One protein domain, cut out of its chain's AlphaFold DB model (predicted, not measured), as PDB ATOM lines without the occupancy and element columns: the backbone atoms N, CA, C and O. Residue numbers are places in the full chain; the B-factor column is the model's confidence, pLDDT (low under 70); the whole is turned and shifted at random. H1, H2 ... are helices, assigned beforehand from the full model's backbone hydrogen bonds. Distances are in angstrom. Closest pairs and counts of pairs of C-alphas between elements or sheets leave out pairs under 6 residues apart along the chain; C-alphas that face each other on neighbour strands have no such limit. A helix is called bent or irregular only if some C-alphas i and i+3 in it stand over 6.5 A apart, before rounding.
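What this domain is: This is residues 27 to 133 of the 134 residues of an uncharacterized protein of Aliifodinibius roseus (UniProt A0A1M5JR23). Look for a chain wound in stacked turns: short helices joined by tight corners coil round one long axis, three helices to a turn, so that H2, H5 and H8 make one row, H3, H6 and H9 a second, and H4 and H7 a third. At the start, residues 27 to 33 of H1 stick out from this coil, and at the other end H9, the longest helix, is part of the last turn. The printed part has 107 residues with nine named helices, H1 to H9 in order, and no named strand; the class is all helix. It is compact, with a radius of gyration of the C-alphas of 13.8 A, and spans 41 by 29 by 23 A.

Where its parts are: Find C-alpha 27 at (136.382, 131.875, 85.120); from there H1 runs 15.2 A to residue 37. Then come H2, residues 40 to 49, H3, residues 51 to 60, H4, residues 62 to 71, and H5, residues 73 to 82, which begins at C-alpha 73 (162.673, 139.041, 90.176). H6, residues 84 to 93, is irregular, but only just: C-alphas 85 and 88 are 6.7 A apart. H7 takes residues 95 to 104 and H8 residues 106 to 115. H9, residues 117 to 132, runs 22.5 A to C-alpha 132 at (169.914, 144.072, 111.299).

How they stand to each other: Start at the hubs, H5 and H7, which touch four helices each. They touch each other about perpendicular, at 87 degrees, closest at the C-alphas of Pro 73 and Val 101, 5.2 A apart. H5 touches H2 at a shallow tilt of 17 degrees, the same way, with C-alphas 48 and 75 closest at 5.3 A. It touches H8 at 23 degrees, also shallow and the same way, with C-alphas 81 and 108 closest at 5.9 A. H3 touches H6 at a steep tilt of 39 degrees, the same way, with C-alphas 55 and 86 closest at 6.6 A. H6 touches H9 at a shallow tilt of 24 degrees, the same way, with C-alphas 88 and 123 closest at 5.0 A. H4 touches H7, C-alphas 70 and 97 being closest at 6.3 A. H1 is close to H2 but not clearly touching, with C-alphas 35 and 43 closest at 6.6 A. Each O i to N i+4 pair is within hydrogen-bond range in H1, H2, H4, H5, H7 and H9; in H3 5 of 6 are, in H6 4 of 6 and in H8 5 of 6.

The domain as a whole: The C-alphas farthest apart are those of Ala 27 and Gly 132, at 44.3 A. The printed part has no cut, and its links are tight. Look for pLDDT under 70 at residues 27 to 41, 43 to 44 and 129 to 133; the mean of the printed part is 78.9.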
ATOM      1  N   ALA A  27     135.331 131.348  85.992       41.12
ATOM      2  CA  ALA A  27     136.382 131.875  85.120       41.12
ATOM      3  C   ALA A  27     137.721 131.994  85.859       41.12
ATOM      4  O   ALA A  27     138.748 131.606  85.308       41.12
ATOM      5  N   GLU A  28     137.701 132.384  87.140       46.81
ATOM      6  CA  GLU A  28     138.872 132.256  88.018       46.81
ATOM      7  C   GLU A  28     139.351 130.806  88.103       46.81
ATOM      8  O   GLU A  28     140.549 130.551  88.054       46.81
ATOM      9  N   SER A  29     138.430 129.836  88.166       51.03
ATOM     10  CA  SER A  29     138.773 128.411  88.227       51.03
ATOM     11  C   SER A  29     139.336 127.882  86.904       51.03
ATOM     12  O   SER A  29     140.256 127.065  86.926       51.03
ATOM     13  N   ALA A  30     138.845 128.359  85.759       52.84
ATOM     14  CA  ALA A  30     139.344 127.976  84.441       52.84
ATOM     15  C   ALA A  30     140.729 128.571  84.171       52.84
ATOM     16  O   ALA A  30     141.646 127.834  83.814       52.84
ATOM     17  N   VAL A  31     140.912 129.869  84.435       52.75
ATOM     18  CA  VAL A  31     142.209 130.546  84.311       52.75
ATOM     19  C   VAL A  31     143.210 129.958  85.303       52.75
ATOM     20  O   VAL A  31     144.320 129.616  84.911       52.75
ATOM     21  N   ALA A  32     142.821 129.730  86.562       51.94
ATOM     22  CA  ALA A  32     143.690 129.080  87.542       51.94
ATOM     23  C   ALA A  32     144.032 127.631  87.160       51.94
ATOM     24  O   ALA A  32     145.166 127.208  87.364       51.94
ATOM     25  N   SER A  33     143.095 126.874  86.578       51.34
ATOM     26  CA  SER A  33     143.353 125.506  86.099       51.34
ATOM     27  C   SER A  33     144.275 125.480  84.882       51.34
ATOM     28  O   SER A  33     145.088 124.565  84.747       51.34
ATOM     29  N   GLU A  34     144.165 126.471  84.000       57.25
ATOM     30  CA  GLU A  34     145.054 126.626  82.852       57.25
ATOM     31  C   GLU A  34     146.455 127.041  83.315       57.25
ATOM     32  O   GLU A  34     147.436 126.404  82.936       57.25
ATOM     33  N   ILE A  35     146.552 128.003  84.241       57.94
ATOM     34  CA  ILE A  35     147.804 128.403  84.906       57.94
ATOM     35  C   ILE A  35     148.451 127.225  85.630       57.94
ATOM     36  O   ILE A  35     149.643 126.996  85.451       57.94
ATOM     37  N   ALA A  36     147.685 126.420  86.365       56.25
ATOM     38  CA  ALA A  36     148.201 125.239  87.057       56.25
ATOM     39  C   ALA A  36     148.766 124.169  86.105       56.25
ATOM     40  O   ALA A  36     149.565 123.332  86.523       56.25
ATOM     41  N   ARG A  37     148.362 124.174  84.827       57.84
ATOM     42  CA  ARG A  37     148.881 123.272  83.784       57.84
ATOM     43  C   ARG A  37     150.033 123.874  82.982       57.84
ATOM     44  O   ARG A  37     150.674 123.151  82.217       57.84
ATOM     45  N   MET A  38     150.291 125.172  83.116       65.75
ATOM     46  CA  MET A  38     151.361 125.844  82.391       65.75
ATOM     47  C   MET A  38     152.718 125.575  83.039       65.75
ATOM     48  O   MET A  38     152.866 125.536  84.256       65.75
ATOM     49  N   ASN A  39     153.744 125.412  82.202       69.75
ATOM     50  CA  ASN A  39     155.114 125.362  82.697       69.75
ATOM     51  C   ASN A  39     155.503 126.731  83.288       69.75
ATOM     52  O   ASN A  39     155.048 127.754  82.761       69.75
ATOM     53  N   PRO A  40     156.394 126.778  84.298       66.56
ATOM     54  CA  PRO A  40     156.792 128.019  84.972       66.56
ATOM     55  C   PRO A  40     157.194 129.135  84.002       66.56
ATOM     56  O   PRO A  40     156.718 130.256  84.117       66.56
ATOM     57  N   SER A  41     157.953 128.810  82.952       68.69
ATOM     58  CA  SER A  41     158.386 129.784  81.942       68.69
ATOM     59  C   SER A  41     157.235 130.434  81.163       68.69
ATOM     60  O   SER A  41     157.380 131.549  80.664       68.69
ATOM     61  N   THR A  42     156.102 129.746  81.005       70.94
ATOM     62  CA  THR A  42     154.910 130.299  80.346       70.94
ATOM     63  C   THR A  42     154.151 131.211  81.299       70.94
ATOM     64  O   THR A  42     153.758 132.305  80.899       70.94
ATOM     65  N   ILE A  43     154.021 130.806  82.565       69.12
ATOM     66  CA  ILE A  43     153.416 131.624  83.624       69.12
ATOM     67  C   ILE A  43     154.179 132.943  83.750       69.12
ATOM     68  O   ILE A  43     153.580 134.013  83.685       69.12
ATOM     69  N   SER A  44     155.508 132.874  83.795       68.25
ATOM     70  CA  SER A  44     156.379 134.045  83.857       68.25
ATOM     71  C   SER A  44     156.196 135.007  82.687       68.25
ATOM     72  O   SER A  44     156.165 136.220  82.882       68.25
ATOM     73  N   LYS A  45     156.025 134.491  81.463       73.81
ATOM     74  CA  LYS A  45     155.778 135.324  80.276       73.81
ATOM     75  C   LYS A  45     154.425 136.024  80.321       73.81
ATOM     76  O   LYS A  45     154.359 137.195  79.964       73.81
ATOM     77  N   ILE A  46     153.378 135.321  80.747       70.25
ATOM     78  CA  ILE A  46     152.027 135.884  80.880       70.25
ATOM     79  C   ILE A  46     152.027 136.971  81.951       70.25
ATOM     80  O   ILE A  46     151.613 138.095  81.692       70.25
ATOM     81  N   MET A  47     152.599 136.675  83.116       70.88
ATOM     82  CA  MET A  47     152.765 137.649  84.190       70.88
ATOM     83  C   MET A  47     153.542 138.878  83.713       70.88
ATOM     84  O   MET A  47     153.091 140.009  83.872       70.88
ATOM     85  N   ALA A  48     154.676 138.676  83.044       73.69
ATOM     86  CA  ALA A  48     155.487 139.765  82.521       73.69
ATOM     87  C   ALA A  48     154.786 140.620  81.446       73.69
ATOM     88  O   ALA A  48     155.279 141.715  81.157       73.69
ATOM     89  N   ALA A  49     153.702 140.127  80.837       78.44
ATOM     90  CA  ALA A  49     152.869 140.866  79.892       78.44
ATOM     91  C   ALA A  49     151.745 141.661  80.581       78.44
ATOM     92  O   ALA A  49     151.295 142.663  80.028       78.44
ATOM     93  N   GLU A  50     151.333 141.268  81.792       81.56
ATOM     94  CA  GLU A  50     150.212 141.868  82.530       81.56
ATOM     95  C   GLU A  50     150.622 142.363  83.933       81.56
ATOM     96  O   GLU A  50     150.151 141.864  84.960       81.56
ATOM     97  N   PRO A  51     151.481 143.392  84.027       78.00
ATOM     98  CA  PRO A  51     152.027 143.844  85.306       78.00
ATOM     99  C   PRO A  51     150.979 144.425  86.275       78.00
ATOM    100  O   PRO A  51     151.141 144.331  87.494       78.00
ATOM    101  N   MET A  52     149.873 144.979  85.761       77.44
ATOM    102  CA  MET A  52     148.748 145.404  86.604       77.44
ATOM    103  C   MET A  52     148.002 144.216  87.223       77.44
ATOM    104  O   MET A  52     147.652 144.279  88.397       77.44
ATOM    105  N   ALA A  53     147.812 143.122  86.478       77.94
ATOM    106  CA  ALA A  53     147.152 141.926  87.000       77.94
ATOM    107  C   ALA A  53     147.978 141.282  88.121       77.94
ATOM    108  O   ALA A  53     147.420 140.880  89.138       77.94
ATOM    109  N   ILE A  54     149.315 141.270  87.991       78.56
ATOM    110  CA  ILE A  54     150.212 140.858  89.086       78.56
ATOM    111  C   ILE A  54     149.983 141.728  90.321       78.56
ATOM    112  O   ILE A  54     149.889 141.208  91.429       78.56
ATOM    113  N   SER A  55     149.907 143.047  90.139       78.31
ATOM    114  CA  SER A  55     149.765 143.995  91.248       78.31
ATOM    115  C   SER A  55     148.474 143.771  92.037       78.31
ATOM    116  O   SER A  55     148.500 143.783  93.264       78.31
ATOM    117  N   GLU A  56     147.361 143.511  91.350       79.19
ATOM    118  CA  GLU A  56     146.100 143.138  91.999       79.19
ATOM    119  C   GLU A  56     146.205 141.769  92.678       79.19
ATOM    120  O   GLU A  56     145.811 141.606  93.831       79.19
ATOM    121  N   ARG A  57     146.860 140.801  92.033       76.31
ATOM    122  CA  ARG A  57     147.059 139.477  92.625       76.31
ATOM    123  C   ARG A  57     147.953 139.470  93.861       76.31
ATOM    124  O   ARG A  57     147.748 138.623  94.723       76.31
ATOM    125  N   ILE A  58     148.917 140.382  93.971       79.06
ATOM    126  CA  ILE A  58     149.726 140.551  95.189       79.06
ATOM    127  C   ILE A  58     148.834 140.946  96.371       79.06
ATOM    128  O   ILE A  58     149.027 140.413  97.462       79.06
ATOM    129  N   LYS A  59     147.831 141.802  96.143       75.56
ATOM    130  CA  LYS A  59     146.860 142.209  97.170       75.56
ATOM    131  C   LYS A  59     145.922 141.067  97.560       75.56
ATOM    132  O   LYS A  59     145.620 140.875  98.733       75.56
ATOM    133  N   GLU A  60     145.449 140.307  96.572       74.25
ATOM    134  CA  GLU A  60     144.436 139.261  96.778       74.25
ATOM    135  C   GLU A  60     145.013 137.917  97.248       74.25
ATOM    136  O   GLU A  60     144.366 137.178  97.989       74.25
ATOM    137  N   SER A  61     146.196 137.532  96.770       71.00
ATOM    138  CA  SER A  61     146.793 136.204  96.981       71.00
ATOM    139  C   SER A  61     148.325 136.247  96.856       71.00
ATOM    140  O   SER A  61     148.884 135.764  95.862       71.00
ATOM    141  N   PRO A  62     149.019 136.807  97.861       70.38
ATOM    142  CA  PRO A  62     150.447 137.110  97.782       70.38
ATOM    143  C   PRO A  62     151.357 135.878  97.666       70.38
ATOM    144  O   PRO A  62     152.364 135.953  96.967       70.38
ATOM    145  N   ASP A  63     151.022 134.748  98.297       76.00
ATOM    146  CA  ASP A  63     151.965 133.627  98.477       76.00
ATOM    147  C   ASP A  63     152.467 133.030  97.148       76.00
ATOM    148  O   ASP A  63     153.675 132.953  96.911       76.00
ATOM    149  N   ASN A  64     151.554 132.693  96.232       71.00
ATOM    150  CA  ASN A  64     151.912 132.091  94.938       71.00
ATOM    151  C   ASN A  64     152.697 133.066  94.047       71.00
ATOM    152  O   ASN A  64     153.599 132.669  93.309       71.00
ATOM    153  N   ILE A  65     152.354 134.357  94.106       73.88
ATOM    154  CA  ILE A  65     153.032 135.395  93.322       73.88
ATOM    155  C   ILE A  65     154.445 135.619  93.851       73.88
ATOM    156  O   ILE A  65     155.382 135.791  93.071       73.88
ATOM    157  N   MET A  66     154.615 135.590  95.173       79.50
ATOM    158  CA  MET A  66     155.913 135.772  95.810       79.50
ATOM    159  C   MET A  66     156.862 134.613  95.528       79.50
ATOM    160  O   MET A  66     158.053 134.859  95.341       79.50
ATOM    161  N   GLU A  67     156.373 133.377  95.436       80.44
ATOM    162  CA  GLU A  67     157.199 132.233  95.033       80.44
ATOM    163  C   GLU A  67     157.749 132.416  93.610       80.44
ATOM    164  O   GLU A  67     158.959 132.318  93.387       80.44
ATOM    165  N   ILE A  68     156.887 132.796  92.662       75.25
ATOM    166  CA  ILE A  68     157.289 133.065  91.275       75.25
ATOM    167  C   ILE A  68     158.268 134.245  91.213       75.25
ATOM    168  O   ILE A  68     159.335 134.131  90.612       75.25
ATOM    169  N   ALA A  69     157.971 135.352  91.897       80.62
ATOM    170  CA  ALA A  69     158.851 136.519  91.975       80.62
ATOM    171  C   ALA A  69     160.212 136.209  92.628       80.62
ATOM    172  O   ALA A  69     161.214 136.863  92.340       80.62
ATOM    173  N   THR A  70     160.268 135.200  93.504       82.94
ATOM    174  CA  THR A  70     161.508 134.746  94.152       82.94
ATOM    175  C   THR A  70     162.436 134.057  93.161       82.94
ATOM    176  O   THR A  70     163.659 134.210  93.283       82.94
ATOM    177  N   ALA A  71     161.862 133.312  92.214       81.88
ATOM    178  CA  ALA A  71     162.575 132.665  91.120       81.88
ATOM    179  C   ALA A  71     162.895 133.645  89.979       81.88
ATOM    180  O   ALA A  71     163.977 133.578  89.400       81.88
ATOM    181  N   GLU A  72     161.989 134.584  89.696       83.88
ATOM    182  CA  GLU A  72     162.097 135.549  88.598       83.88
ATOM    183  C   GLU A  72     161.818 136.992  89.072       83.88
ATOM    184  O   GLU A  72     160.717 137.523  88.886       83.88
ATOM    185  N   PRO A  73     162.829 137.686  89.633       85.69
ATOM    186  CA  PRO A  73     162.673 139.041  90.176       85.69
ATOM    187  C   PRO A  73     162.222 140.087  89.145       85.69
ATOM    188  O   PRO A  73     161.620 141.096  89.507       85.69
ATOM    189  N   VAL A  74     162.481 139.844  87.856       86.62
ATOM    190  CA  VAL A  74     162.093 140.727  86.740       86.62
ATOM    191  C   VAL A  74     160.569 140.837  86.597       86.62
ATOM    192  O   VAL A  74     160.049 141.858  86.157       86.62
ATOM    193  N   ILE A  75     159.816 139.806  86.988       85.44
ATOM    194  CA  ILE A  75     158.347 139.853  86.970       85.44
ATOM    195  C   ILE A  75     157.849 140.893  87.975       85.44
ATOM    196  O   ILE A  75     157.010 141.739  87.660       85.44
ATOM    197  N   LEU A  76     158.419 140.858  89.179       88.06
ATOM    198  CA  LEU A  76     158.086 141.789  90.245       88.06
ATOM    199  C   LEU A  76     158.569 143.208  89.931       88.06
ATOM    200  O   LEU A  76     157.856 144.161  90.226       88.06
ATOM    201  N   SER A  77     159.727 143.367  89.282       90.81
ATOM    202  CA  SER A  77     160.215 144.687  88.863       90.81
ATOM    203  C   SER A  77     159.242 145.375  87.898       90.81
ATOM    204  O   SER A  77     158.920 146.546  88.081       90.81
ATOM    205  N   LYS A  78     158.689 144.636  86.927       89.38
ATOM    206  CA  LYS A  78     157.676 145.148  85.991       89.38
ATOM    207  C   LYS A  78     156.369 145.520  86.681       89.38
ATOM    208  O   LYS A  78     155.773 146.545  86.341       89.38
ATOM    209  N   ALA A  79     155.928 144.701  87.637       87.94
ATOM    210  CA  ALA A  79     154.750 144.999  88.446       87.94
ATOM    211  C   ALA A  79     154.952 146.294  89.244       87.94
ATOM    212  O   ALA A  79     154.112 147.184  89.186       87.94
ATOM    213  N   LEU A  80     156.109 146.446  89.894       90.81
ATOM    214  CA  LEU A  80     156.455 147.642  90.659       90.81
ATOM    215  C   LEU A  80     156.614 148.893  89.782       90.81
ATOM    216  O   LEU A  80     156.174 149.965  90.178       90.81
ATOM    217  N   ALA A  81     157.200 148.774  88.590       90.12
ATOM    218  CA  ALA A  81     157.294 149.891  87.649       90.12
ATOM    219  C   ALA A  81     155.907 150.344  87.159       90.12
ATOM    220  O   ALA A  81     155.657 151.534  86.985       90.12
ATOM    221  N   SER A  82     154.981 149.397  86.974       88.56
ATOM    222  CA  SER A  82     153.610 149.696  86.539       88.56
ATOM    223  C   SER A  82     152.714 150.185  87.678       88.56
ATOM    224  O   SER A  82     151.778 150.942  87.441       88.56
ATOM    225  N   ASN A  83     152.982 149.749  88.910       89.94
ATOM    226  CA  ASN A  83     152.259 150.154  90.105       89.94
ATOM    227  C   ASN A  83     153.224 150.334  91.294       89.94
ATOM    228  O   ASN A  83     153.382 149.433  92.118       89.94
ATOM    229  N   PRO A  84     153.864 151.505  91.429       90.31
ATOM    230  CA  PRO A  84     154.858 151.738  92.479       90.31
ATOM    231  C   PRO A  84     154.313 151.576  93.905       90.31
ATOM    232  O   PRO A  84     155.060 151.224  94.819       90.31
ATOM    233  N   SER A  85     153.006 151.768  94.111       88.94
ATOM    234  CA  SER A  85     152.378 151.728  95.432       88.94
ATOM    235  C   SER A  85     152.385 150.324  96.067       88.94
ATOM    236  O   SER A  85     152.359 150.220  97.295       88.94
ATOM    237  N   ILE A  86     152.499 149.240  95.277       89.62
ATOM    238  CA  ILE A  86     152.566 147.863  95.818       89.62
ATOM    239  C   ILE A  86     153.901 147.539  96.509       89.62
ATOM    240  O   ILE A  86     154.004 146.525  97.199       89.62
ATOM    241  N   ILE A  87     154.922 148.401  96.396       91.31
ATOM    242  CA  ILE A  87     156.236 148.167  97.017       91.31
ATOM    243  C   ILE A  87     156.151 147.963  98.536       91.31
ATOM    244  O   ILE A  87     156.879 147.141  99.086       91.31
ATOM    245  N   SER A  88     155.253 148.682  99.220       89.00
ATOM    246  CA  SER A  88     155.088 148.557 100.675       89.00
ATOM    247  C   SER A  88     154.519 147.198 101.070       89.00
ATOM    248  O   SER A  88     154.975 146.607 102.042       89.00
ATOM    249  N   GLU A  89     153.568 146.684 100.296       88.81
ATOM    250  CA  GLU A  89     152.915 145.401 100.553       88.81
ATOM    251  C   GLU A  89     153.874 144.234 100.314       88.81
ATOM    252  O   GLU A  89     153.994 143.326 101.138       88.81
ATOM    253  N   VAL A  90     154.654 144.314  99.234       88.56
ATOM    254  CA  VAL A  90     155.722 143.351  98.952       88.56
ATOM    255  C   VAL A  90     156.776 143.377 100.057       88.56
ATOM    256  O   VAL A  90     157.172 142.320 100.544       88.56
ATOM    257  N   ALA A  91     157.205 144.565 100.489       88.81
ATOM    258  CA  ALA A  91     158.203 144.711 101.542       88.81
ATOM    259  C   ALA A  91     157.712 144.225 102.912       88.81
ATOM    260  O   ALA A  91     158.512 143.713 103.682       88.81
ATOM    261  N   GLU A  92     156.425 144.372 103.228       86.19
ATOM    262  CA  GLU A  92     155.851 143.881 104.484       86.19
ATOM    263  C   GLU A  92     155.799 142.351 104.527       86.19
ATOM    264  O   GLU A  92     156.079 141.741 105.560       86.19
ATOM    265  N   LYS A  93     155.445 141.726 103.404       84.50
ATOM    266  CA  LYS A  93     155.271 140.273 103.315       84.50
ATOM    267  C   LYS A  93     156.584 139.533 103.091       84.50
ATOM    268  O   LYS A  93     156.778 138.458 103.652       84.50
ATOM    269  N   ASN A  94     157.468 140.082 102.263       85.56
ATOM    270  CA  ASN A  94     158.735 139.457 101.905       85.56
ATOM    271  C   ASN A  94     159.806 140.524 101.595       85.56
ATOM    272  O   ASN A  94     160.065 140.842 100.429       85.56
ATOM    273  N   PRO A  95     160.468 141.078 102.625       85.56
ATOM    274  CA  PRO A  95     161.473 142.122 102.436       85.56
ATOM    275  C   PRO A  95     162.695 141.614 101.651       85.56
ATOM    276  O   PRO A  95     163.291 142.361 100.872       85.56
ATOM    277  N   ALA A  96     163.035 140.326 101.757       85.38
ATOM    278  CA  ALA A  96     164.105 139.713 100.972       85.38
ATOM    279  C   ALA A  96     163.874 139.801  99.447       85.38
ATOM    280  O   ALA A  96     164.842 139.927  98.688       85.38
ATOM    281  N   LEU A  97     162.616 139.785  98.977       86.75
ATOM    282  CA  LEU A  97     162.296 140.002  97.560       86.75
ATOM    283  C   LEU A  97     162.682 141.400  97.088       86.75
ATOM    284  O   LEU A  97     163.226 141.531  95.995       86.75
ATOM    285  N   ILE A  98     162.478 142.427  97.913       90.62
ATOM    286  CA  ILE A  98     162.880 143.799  97.579       90.62
ATOM    287  C   ILE A  98     164.387 143.858  97.319       90.62
ATOM    288  O   ILE A  98     164.813 144.407  96.306       90.62
ATOM    289  N   GLY A  99     165.195 143.217  98.169       87.81
ATOM    290  CA  GLY A  99     166.646 143.129  97.975       87.81
ATOM    291  C   GLY A  99     167.046 142.404  96.684       87.81
ATOM    292  O   GLY A  99     167.948 142.852  95.968       87.81
ATOM    293  N   LYS A 100     166.349 141.313  96.340       89.00
ATOM    294  CA  LYS A 100     166.568 140.587  95.077       89.00
ATOM    295  C   LYS A 100     166.233 141.439  93.858       89.00
ATOM    296  O   LYS A 100     167.045 141.503  92.937       89.00
ATOM    297  N   VAL A 101     165.081 142.111  93.858       90.38
ATOM    298  CA  VAL A 101     164.698 143.016  92.765       90.38
ATOM    299  C   VAL A 101     165.688 144.170  92.676       90.38
ATOM    300  O   VAL A 101     166.093 144.516  91.579       90.38
ATOM    301  N   MET A 102     166.153 144.722  93.800       89.19
ATOM    302  CA  MET A 102     167.105 145.839  93.788       89.19
ATOM    303  C   MET A 102     168.455 145.441  93.193       89.19
ATOM    304  O   MET A 102     169.110 146.251  92.544       89.19
ATOM    305  N   THR A 103     168.849 144.179  93.375       88.25
ATOM    306  CA  THR A 103     170.061 143.615  92.773       88.25
ATOM    307  C   THR A 103     169.878 143.328  91.280       88.25
ATOM    308  O   THR A 103     170.794 143.574  90.499       88.25
ATOM    309  N   ALA A 104     168.718 142.801  90.879       87.81
ATOM    310  CA  ALA A 104     168.444 142.427  89.491       87.81
ATOM    311  C   ALA A 104     168.097 143.633  88.596       87.81
ATOM    312  O   ALA A 104     168.537 143.697  87.454       87.81
ATOM    313  N   GLU A 105     167.314 144.578  89.116       90.81
ATOM    314  CA  GLU A 105     166.645 145.660  88.384       90.81
ATOM    315  C   GLU A 105     166.727 146.987  89.179       90.81
ATOM    316  O   GLU A 105     165.714 147.525  89.637       90.81
ATOM    317  N   PRO A 106     167.933 147.553  89.383       88.75
ATOM    318  CA  PRO A 106     168.130 148.730  90.239       88.75
ATOM    319  C   PRO A 106     167.441 150.001  89.717       88.75
ATOM    320  O   PRO A 106     167.071 150.872  90.506       88.75
ATOM    321  N   ALA A 107     167.251 150.119  88.397       90.94
ATOM    322  CA  ALA A 107     166.625 151.287  87.773       90.94
ATOM    323  C   ALA A 107     165.174 151.492  88.242       90.94
ATOM    324  O   ALA A 107     164.769 152.621  88.516       90.94
ATOM    325  N   VAL A 108     164.440 150.394  88.450       90.00
ATOM    326  CA  VAL A 108     163.040 150.411  88.897       90.00
ATOM    327  C   VAL A 108     162.884 151.122  90.245       90.00
ATOM    328  O   VAL A 108     161.925 151.857  90.452       90.00
ATOM    329  N   PHE A 109     163.858 151.013  91.150       90.19
ATOM    330  CA  PHE A 109     163.780 151.698  92.444       90.19
ATOM    331  C   PHE A 109     163.981 153.208  92.358       90.19
ATOM    332  O   PHE A 109     163.449 153.930  93.198       90.19
ATOM    333  N   SER A 110     164.697 153.696  91.345       89.62
ATOM    334  CA  SER A 110     164.803 155.140  91.109       89.62
ATOM    335  C   SER A 110     163.459 155.711  90.653       89.62
ATOM    336  O   SER A 110     163.047 156.770  91.122       89.62
ATOM    337  N   GLU A 111     162.742 154.978  89.799       90.94
ATOM    338  CA  GLU A 111     161.396 155.344  89.350       90.94
ATOM    339  C   GLU A 111     160.389 155.300  90.503       90.94
ATOM    340  O   GLU A 111     159.650 156.260  90.715       90.94
ATOM    341  N   ILE A 112     160.412 154.238  91.315       92.06
ATOM    342  CA  ILE A 112     159.528 154.116  92.480       92.06
ATOM    343  C   ILE A 112     159.824 155.196  93.517       92.06
ATOM    344  O   ILE A 112     158.895 155.778  94.062       92.06
ATOM    345  N   ALA A 113     161.095 155.504  93.790       92.00
ATOM    346  CA  ALA A 113     161.450 156.563  94.731       92.00
ATOM    347  C   ALA A 113     160.955 157.943  94.265       92.00
ATOM    348  O   ALA A 113     160.605 158.777  95.100       92.00
ATOM    349  N   ALA A 114     160.904 158.180  92.950       91.94
ATOM    350  CA  ALA A 114     160.365 159.410  92.380       91.94
ATOM    351  C   ALA A 114     158.826 159.446  92.395       91.94
ATOM    352  O   ALA A 114     158.248 160.493  92.679       91.94
ATOM    353  N   ALA A 115     158.169 158.320  92.101       91.62
ATOM    354  CA  ALA A 115     156.711 158.227  92.029       91.62
ATOM    355  C   ALA A 115     156.045 158.128  93.414       91.62
ATOM    356  O   ALA A 115     155.035 158.776  93.670       91.62
ATOM    357  N   GLU A 116     156.624 157.332  94.311       92.38
ATOM    358  CA  GLU A 116     156.068 156.935  95.610       92.38
ATOM    359  C   GLU A 116     157.141 156.996  96.723       92.38
ATOM    360  O   GLU A 116     157.485 155.981  97.345       92.38
ATOM    361  N   PRO A 117     157.689 158.188  97.036       90.06
ATOM    362  CA  PRO A 117     158.802 158.337  97.981       90.06
ATOM    363  C   PRO A 117     158.473 157.825  99.392       90.06
ATOM    364  O   PRO A 117     159.334 157.268 100.077       90.06
ATOM    365  N   ALA A 118     157.221 157.977  99.835       90.69
ATOM    366  CA  ALA A 118     156.778 157.500 101.144       90.69
ATOM    367  C   ALA A 118     156.704 155.966 101.208       90.69
ATOM    368  O   ALA A 118     157.145 155.371 102.195       90.69
ATOM    369  N   ALA A 119     156.168 155.322 100.164       88.31
ATOM    370  CA  ALA A 119     156.083 153.866 100.086       88.31
ATOM    371  C   ALA A 119     157.481 153.245  99.958       88.31
ATOM    372  O   ALA A 119     157.792 152.274 100.649       88.31
ATOM    373  N   PHE A 120     158.350 153.855  99.146       90.75
ATOM    374  CA  PHE A 120     159.749 153.461  99.014       90.75
ATOM    375  C   PHE A 120     160.498 153.554 100.349       90.75
ATOM    376  O   PHE A 120     161.123 152.584 100.774       90.75
ATOM    377  N   GLY A 121     160.385 154.678 101.064       89.62
ATOM    378  CA  GLY A 121     161.041 154.854 102.363       89.62
ATOM    379  C   GLY A 121     160.624 153.797 103.391       89.62
ATOM    380  O   GLY A 121     161.474 153.242 104.088       89.62
ATOM    381  N   LYS A 122     159.327 153.460 103.447       87.12
ATOM    382  CA  LYS A 122     158.817 152.376 104.304       87.12
ATOM    383  C   LYS A 122     159.354 151.011 103.887       87.12
ATOM    384  O   LYS A 122     159.786 150.250 104.750       87.12
ATOM    385  N   ALA A 123     159.353 150.719 102.588       87.56
ATOM    386  CA  ALA A 123     159.842 149.454 102.060       87.56
ATOM    387  C   ALA A 123     161.319 149.230 102.412       87.56
ATOM    388  O   ALA A 123     161.674 148.190 102.964       87.56
ATOM    389  N   ILE A 124     162.172 150.236 102.193       87.06
ATOM    390  CA  ILE A 124     163.600 150.150 102.519       87.06
ATOM    391  C   ILE A 124     163.837 150.060 104.032       87.06
ATOM    392  O   ILE A 124     164.705 149.304 104.467       87.06
ATOM    393  N   ALA A 125     163.052 150.762 104.852       84.31
ATOM    394  CA  ALA A 125     163.123 150.619 106.308       84.31
ATOM    395  C   ALA A 125     162.747 149.201 106.784       84.31
ATOM    396  O   ALA A 125     163.331 148.693 107.741       84.31
ATOM    397  N   GLY A 126     161.798 148.544 106.110       74.94
ATOM    398  CA  GLY A 126     161.466 147.137 106.351       74.94
ATOM    399  C   GLY A 126     162.635 146.203 106.027       74.94
ATOM    400  O   GLY A 126     162.993 145.357 106.844       74.94
ATOM    401  N   VAL A 127     163.291 146.423 104.884       76.75
ATOM    402  CA  VAL A 127     164.458 145.636 104.448       76.75
ATOM    403  C   VAL A 127     165.628 145.768 105.425       76.75
ATOM    404  O   VAL A 127     166.221 144.766 105.821       76.75
ATOM    405  N   THR A 128     165.964 146.983 105.863       73.00
ATOM    406  CA  THR A 128     167.093 147.194 106.790       73.00
ATOM    407  C   THR A 128     166.854 146.573 108.165       73.00
ATOM    408  O   THR A 128     167.801 146.086 108.785       73.00
ATOM    409  N   LYS A 129     165.597 146.517 108.621       68.94
ATOM    410  CA  LYS A 129     165.220 145.842 109.868       68.94
ATOM    411  C   LYS A 129     165.454 144.329 109.805       68.94
ATOM    412  O   LYS A 129     165.894 143.758 110.796       68.94
ATOM    413  N   GLU A 130     165.217 143.686 108.662       63.75
ATOM    414  CA  GLU A 130     165.482 142.249 108.495       63.75
ATOM    415  C   GLU A 130     166.988 141.936 108.468       63.75
ATOM    416  O   GLU A 130     167.429 140.954 109.064       63.75
ATOM    417  N   ILE A 131     167.796 142.802 107.845       59.19
ATOM    418  CA  ILE A 131     169.258 142.635 107.776       59.19
ATOM    419  C   ILE A 131     169.907 142.843 109.154       59.19
ATOM    420  O   ILE A 131     170.847 142.136 109.501       59.19
ATOM    421  N   GLY A 132     169.400 143.788 109.953       56.12
ATOM    422  CA  GLY A 132     169.914 144.072 111.299       56.12
ATOM    423  C   GLY A 132     169.453 143.100 112.394       56.12
ATOM    424  O   GLY A 132     169.951 143.184 113.514       56.12
ATOM    425  N   SER A 133     168.505 142.204 112.100       55.25
ATOM    426  CA  SER A 133     167.982 141.205 113.046       55.25
ATOM    427  C   SER A 133     168.609 139.809 112.906       55.25
ATOM    428  O   SER A 133     168.181 138.902 113.620       55.25
TER     429      SER A 133